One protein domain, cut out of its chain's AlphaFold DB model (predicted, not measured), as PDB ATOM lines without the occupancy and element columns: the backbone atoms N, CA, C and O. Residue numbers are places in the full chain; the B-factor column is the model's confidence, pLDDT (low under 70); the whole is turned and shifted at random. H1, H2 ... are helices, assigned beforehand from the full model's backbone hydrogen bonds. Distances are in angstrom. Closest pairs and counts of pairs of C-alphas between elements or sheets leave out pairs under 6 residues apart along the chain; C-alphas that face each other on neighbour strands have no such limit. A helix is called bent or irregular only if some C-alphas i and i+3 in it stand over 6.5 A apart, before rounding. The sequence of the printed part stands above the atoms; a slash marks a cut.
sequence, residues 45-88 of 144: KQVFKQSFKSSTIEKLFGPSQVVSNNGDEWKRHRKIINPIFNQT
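What this domain is: This is residues 45 to 88 of the 144 residues of an uncharacterized protein of Conidiobolus coronatus (strain ATCC 28846 / CBS 209.66 / NRRL 28638) (UniProt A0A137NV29). The model is a loose, elongated string of helices: two short helices, H1 and then H2, sit at one end, and one longer kinked helix, H3, reaches away to the other end. A looping stretch, residues 62 to 70, lies between the short helices and H3, and residues 82 to 88, at the far end, stick out from the body. The printed part has 44 residues with three named helices, in the order H1, H2, H3, and no named strand; the class is all helix. The radius of gyration of the C-alphas is 12.1 A, and the C-alphas span 38 by 20 by 13 A.

How they stand to each other: H1, residues 48 to 51, and H2, residues 55 to 61, only just touch, with 3 pairs of C-alphas within 8 A, and they touch only at the corner by their tight link. Their closest C-alphas are those of Lys 49 and Glu 58, 7.0 A apart. H3, residues 71 to 86, is apart from H1 and from H2. Every O i to N i+4 pair is within hydrogen-bond range in H2, and 8 of 12 are in H3; H1 is too short for such a pair, and its one O i to N i+3 pair is within range.

Where its parts are: H1 begins at C-alpha 48, at (-35.088, -22.408, -8.392), and is 5.1 A long. H2 is 10.3 A long. H3 is 21.4 A long and ends at C-alpha 86, at (-54.198, -31.861, 7.786). It has a kink of 42 degrees near residue 80 and is only just irregular: C-alphas 80 and 83 are 6.6 A apart.

The domain as a whole: The two C-alphas farthest apart are those of Lys 53 and Thr 88, 39.4 A. Residues 50 to 56 and 82 to 88 stand free, and the body without them spans 24 by 17 by 10 A. The printed part has no cut, and the link from H2 to H3 is short, with 9 residues. The mean pLDDT of the printed part is 85.3; residues 49 to 55 are under 70.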
ATOM      1  N   LYS A  45     -35.551 -32.453  -6.469       89.25
ATOM      2  CA  LYS A  45     -36.222 -31.358  -7.168       89.25
ATOM      3  C   LYS A  45     -35.197 -30.376  -7.715       89.25
ATOM      4  O   LYS A  45     -34.189 -30.090  -7.069       89.25
ATOM      5  N   GLN A  46     -35.525 -29.790  -8.855       82.12
ATOM      6  CA  GLN A  46     -34.792 -28.662  -9.411       82.12
ATOM      7  C   GLN A  46     -34.900 -27.449  -8.477       82.12
ATOM      8  O   GLN A  46     -36.002 -27.007  -8.146       82.12
ATOM      9  N   VAL A  47     -33.757 -26.919  -8.036       79.44
ATOM     10  CA  VAL A  47     -33.701 -25.760  -7.136       79.44
ATOM     11  C   VAL A  47     -33.845 -24.486  -7.960       79.44
ATOM     12  O   VAL A  47     -33.073 -24.262  -8.891       79.44
ATOM     13  N   PHE A  48     -34.783 -23.605  -7.593       74.56
ATOM     14  CA  PHE A  48     -35.088 -22.408  -8.392       74.56
ATOM     15  C   PHE A  48     -33.865 -21.536  -8.677       74.56
ATOM     16  O   PHE A  48     -33.695 -21.100  -9.806       74.56
ATOM     17  N   LYS A  49     -32.973 -21.352  -7.697       66.44
ATOM     18  CA  LYS A  49     -31.729 -20.582  -7.866       66.44
ATOM     19  C   LYS A  49     -30.802 -21.142  -8.955       66.44
ATOM     20  O   LYS A  49     -30.033 -20.399  -9.554       66.44
ATOM     21  N   GLN A  50     -30.847 -22.452  -9.188       66.62
ATOM     22  CA  GLN A  50     -30.012 -23.138 -10.177       66.62
ATOM     23  C   GLN A  50     -30.688 -23.152 -11.553       66.62
ATOM     24  O   GLN A  50     -30.019 -22.965 -12.567       66.62
ATOM     25  N   SER A  51     -32.010 -23.335 -11.584       64.75
ATOM     26  CA  SER A  51     -32.791 -23.443 -12.823       64.75
ATOM     27  C   SER A  51     -33.193 -22.090 -13.412       64.75
ATOM     28  O   SER A  51     -33.343 -21.961 -14.623       64.75
ATOM     29  N   PHE A  52     -33.340 -21.063 -12.576       63.44
ATOM     30  CA  PHE A  52     -33.758 -19.731 -12.984       63.44
ATOM     31  C   PHE A  52     -32.753 -18.695 -12.480       63.44
ATOM     32  O   PHE A  52     -32.743 -18.333 -11.309       63.44
ATOM     33  N   LYS A  53     -31.959 -18.124 -13.391       59.16
ATOM     34  CA  LYS A  53     -31.119 -16.939 -13.110       59.16
ATOM     35  C   LYS A  53     -31.936 -15.636 -12.990       59.16
ATOM     36  O   LYS A  53     -31.374 -14.546 -13.025       59.16
ATOM     37  N   SER A  54     -33.264 -15.735 -12.926       66.31
ATOM     38  CA  SER A  54     -34.165 -14.584 -12.887       66.31
ATOM     39  C   SER A  54     -34.267 -14.045 -11.465       66.31
ATOM     40  O   SER A  54     -34.836 -14.696 -10.586       66.31
ATOM     41  N   SER A  55     -33.777 -12.822 -11.262       69.75
ATOM     42  CA  SER A  55     -33.874 -12.108  -9.982       69.75
ATOM     43  C   SER A  55     -35.321 -11.904  -9.519       69.75
ATOM     44  O   SER A  55     -35.565 -11.727  -8.330       69.75
ATOM     45  N   THR A  56     -36.302 -11.969 -10.425       80.25
ATOM     46  CA  THR A  56     -37.727 -11.835 -10.096       80.25
ATOM     47  C   THR A  56     -38.276 -13.059  -9.366       80.25
ATOM     48  O   THR A  56     -39.032 -12.905  -8.412       80.25
ATOM     49  N   ILE A  57     -37.886 -14.272  -9.774       77.00
ATOM     50  CA  ILE A  57     -38.374 -15.510  -9.141       77.00
ATOM     51  C   ILE A  57     -37.824 -15.616  -7.717       77.00
ATOM     52  O   ILE A  57     -38.571 -15.934  -6.795       77.00
ATOM     53  N   GLU A  58     -36.547 -15.284  -7.521       75.94
ATOM     54  CA  GLU A  58     -35.940 -15.238  -6.188       75.94
ATOM     55  C   GLU A  58     -36.588 -14.165  -5.297       75.94
ATOM     56  O   GLU A  58     -36.850 -14.427  -4.128       75.94
ATOM     57  N   LYS A  59     -36.939 -12.991  -5.845       82.62
ATOM     58  CA  LYS A  59     -37.674 -11.951  -5.101       82.62
ATOM     59  C   LYS A  59     -39.080 -12.389  -4.686       82.62
ATOM     60  O   LYS A  59     -39.497 -12.064  -3.582       82.62
ATOM     61  N   LEU A  60     -39.805 -13.097  -5.555       85.31
ATOM     62  CA  LEU A  60     -41.185 -13.512  -5.285       85.31
ATOM     63  C   LEU A  60     -41.258 -14.668  -4.282       85.31
ATOM     64  O   LEU A  60     -42.065 -14.639  -3.359       85.31
ATOM     65  N   PHE A  61     -40.430 -15.696  -4.469       83.88
ATOM     66  CA  PHE A  61     -40.461 -16.897  -3.633       83.88
ATOM     67  C   PHE A  61     -39.565 -16.806  -2.396       83.88
ATOM     68  O   PHE A  61     -39.664 -17.647  -1.500       83.88
ATOM     69  N   GLY A  62     -38.689 -15.806  -2.348       84.88
ATOM     70  CA  GLY A  62     -37.688 -15.667  -1.309       84.88
ATOM     71  C   GLY A  62     -36.560 -16.704  -1.409       84.88
ATOM     72  O   GLY A  62     -36.535 -17.562  -2.297       84.88
ATOM     73  N   PRO A  63     -35.604 -16.640  -0.470       80.81
ATOM     74  CA  PRO A  63     -34.392 -17.456  -0.506       80.81
ATOM     75  C   PRO A  63     -34.612 -18.925  -0.104       80.81
ATOM     76  O   PRO A  63     -33.752 -19.762  -0.371       80.81
ATOM     77  N   SER A  64     -35.725 -19.260   0.565       87.62
ATOM     78  CA  SER A  64     -36.021 -20.620   1.038       87.62
ATOM     79  C   SER A  64     -37.525 -20.888   1.026       87.62
ATOM     80  O   SER A  64     -38.295 -20.128   1.606       87.62
ATOM     81  N   GLN A  65     -37.941 -21.983   0.382       89.62
ATOM     82  CA  GLN A  65     -39.350 -22.274   0.103       89.62
ATOM     83  C   GLN A  65     -39.608 -23.780  -0.121       89.62
ATOM     84  O   GLN A  65     -38.711 -24.535  -0.496       89.62
ATOM     85  N   VAL A  66     -40.844 -24.240   0.105       92.50
ATOM     86  CA  VAL A  66     -41.212 -25.675   0.136       92.50
ATOM     87  C   VAL A  66     -41.305 -26.372  -1.237       92.50
ATOM     88  O   VAL A  66     -41.093 -27.584  -1.350       92.50
ATOM     89  N   VAL A  67     -41.630 -25.623  -2.286       89.56
ATOM     90  CA  VAL A  67     -41.793 -26.079  -3.671       89.56
ATOM     91  C   VAL A  67     -40.484 -26.628  -4.238       89.56
ATOM     92  O   VAL A  67     -40.508 -27.742  -4.750       89.56
ATOM     93  N   SER A  68     -39.349 -25.929  -4.103       88.44
ATOM     94  CA  SER A  68     -38.069 -26.335  -4.725       88.44
ATOM     95  C   SER A  68     -36.990 -26.836  -3.765       88.44
ATOM     96  O   SER A  68     -36.060 -27.503  -4.214       88.44
ATOM     97  N   ASN A  69     -37.106 -26.581  -2.455       91.94
ATOM     98  CA  ASN A  69     -36.142 -27.133  -1.504       91.94
ATOM     99  C   ASN A  69     -36.223 -28.668  -1.452       91.94
ATOM    100  O   ASN A  69     -37.287 -29.272  -1.647       91.94
ATOM    101  N   ASN A  70     -35.082 -29.272  -1.113       92.69
ATOM    102  CA  ASN A  70     -34.890 -30.704  -0.881       92.69
ATOM    103  C   ASN A  70     -34.362 -30.949   0.545       92.69
ATOM    104  O   ASN A  70     -34.067 -30.001   1.278       92.69
ATOM    105  N   GLY A  71     -34.233 -32.220   0.935       92.88
ATOM    106  CA  GLY A  71     -33.571 -32.618   2.180       92.88
ATOM    107  C   GLY A  71     -34.184 -31.997   3.437       92.88
ATOM    108  O   GLY A  71     -35.407 -31.895   3.568       92.88
ATOM    109  N   ASP A  72     -33.333 -31.596   4.378       94.69
ATOM    110  CA  ASP A  72     -33.770 -31.152   5.705       94.69
ATOM    111  C   ASP A  72     -34.458 -29.783   5.695       94.69
ATOM    112  O   ASP A  72     -35.423 -29.589   6.432       94.69
ATOM    113  N   GLU A  73     -34.071 -28.873   4.797       93.50
ATOM    114  CA  GLU A  73     -34.773 -27.595   4.612       93.50
ATOM    115  C   GLU A  73     -36.222 -27.818   4.157       93.50
ATOM    116  O   GLU A  73     -37.151 -27.193   4.672       93.50
ATOM    117  N   TRP A  74     -36.445 -28.749   3.225       94.25
ATOM    118  CA  TRP A  74     -37.796 -29.123   2.805       94.25
ATOM    119  C   TRP A  74     -38.604 -29.755   3.943       94.25
ATOM    120  O   TRP A  74     -39.762 -29.379   4.151       94.25
ATOM    121  N   LYS A  75     -37.996 -30.672   4.712       95.12
ATOM    122  CA  LYS A  75     -38.640 -31.277   5.890       95.12
ATOM    123  C   LYS A  75     -39.011 -30.214   6.925       95.12
ATOM    124  O   LYS A  75     -40.115 -30.265   7.464       95.12
ATOM    125  N   ARG A  76     -38.131 -29.234   7.171       96.06
ATOM    126  CA  ARG A  76     -38.375 -28.117   8.095       96.06
ATOM    127  C   ARG A  76     -39.608 -27.316   7.681       96.06
ATOM    128  O   ARG A  76     -40.488 -27.110   8.511       96.06
ATOM    129  N   HIS A  77     -39.712 -26.931   6.406       95.56
ATOM    130  CA  HIS A  77     -40.892 -26.232   5.876       95.56
ATOM    131  C   HIS A  77     -42.168 -27.072   6.013       95.56
ATOM    132  O   HIS A  77     -43.169 -26.596   6.550       95.56
ATOM    133  N   ARG A  78     -42.145 -28.346   5.594       95.69
ATOM    134  CA  ARG A  78     -43.329 -29.222   5.686       95.69
ATOM    135  C   ARG A  78     -43.769 -29.500   7.119       95.69
ATOM    136  O   ARG A  78     -44.963 -29.663   7.334       95.69
ATOM    137  N   LYS A  79     -42.852 -29.528   8.090       96.56
ATOM    138  CA  LYS A  79     -43.199 -29.697   9.510       96.56
ATOM    139  C   LYS A  79     -44.144 -28.596  10.003       96.56
ATOM    140  O   LYS A  79     -45.022 -28.884  10.806       96.56
ATOM    141  N   ILE A  80     -43.977 -27.370   9.504       94.25
ATOM    142  CA  ILE A  80     -44.811 -26.213   9.858       94.25
ATOM    143  C   ILE A  80     -46.080 -26.167   8.997       94.25
ATOM    144  O   ILE A  80     -47.161 -25.893   9.504       94.25
ATOM    145  N   ILE A  81     -45.957 -26.459   7.698       94.12
ATOM    146  CA  ILE A  81     -47.054 -26.328   6.730       94.12
ATOM    147  C   ILE A  81     -48.079 -27.467   6.848       94.12
ATOM    148  O   ILE A  81     -49.279 -27.224   6.779       94.12
ATOM    149  N   ASN A  82     -47.639 -28.717   7.015       95.31
ATOM    150  CA  ASN A  82     -48.532 -29.883   6.980       95.31
ATOM    151  C   ASN A  82     -49.689 -29.834   7.991       95.31
ATOM    152  O   ASN A  82     -50.788 -30.206   7.592       95.31
ATOM    153  N   PRO A  83     -49.502 -29.394   9.251       93.69
ATOM    154  CA  PRO A  83     -50.607 -29.269  10.199       93.69
ATOM    155  C   PRO A  83     -51.775 -28.425   9.674       93.69
ATOM    156  O   PRO A  83     -52.920 -28.838   9.825       93.69
ATOM    157  N   ILE A  84     -51.490 -27.317   8.977       90.81
ATOM    158  CA  ILE A  84     -52.511 -26.435   8.382       90.81
ATOM    159  C   ILE A  84     -53.339 -27.193   7.338       90.81
ATOM    160  O   ILE A  84     -54.542 -26.997   7.235       90.81
ATOM    161  N   PHE A  85     -52.714 -28.089   6.572       90.62
ATOM    162  CA  PHE A  85     -53.398 -28.849   5.522       90.62
ATOM    163  C   PHE A  85     -54.032 -30.160   5.998       90.62
ATOM    164  O   PHE A  85     -54.884 -30.705   5.301       90.62
ATOM    165  N   ASN A  86     -53.650 -30.647   7.178       92.25
ATOM    166  CA  ASN A  86     -54.198 -31.861   7.786       92.25
ATOM    167  C   ASN A  86     -55.350 -31.575   8.764       92.25
ATOM    168  O   ASN A  86     -55.887 -32.508   9.362       92.25
ATOM    169  N   GLN A  87     -55.708 -30.307   8.967       89.44
ATOM    170  CA  GLN A  87     -56.833 -29.924   9.811       89.44
ATOM    171  C   GLN A  87     -58.181 -30.230   9.144       89.44
ATOM    172  O   GLN A  87     -58.273 -30.462   7.937       89.44
ATOM    173  N   THR A  88     -59.251 -30.199   9.937       91.81
ATOM    174  CA  THR A  88     -60.613 -30.251   9.390       91.81
ATOM    175  C   THR A  88     -60.965 -28.900   8.776       91.81
ATOM    176  O   THR A  88     -60.754 -27.859   9.396       91.81
TER     177      THR A  88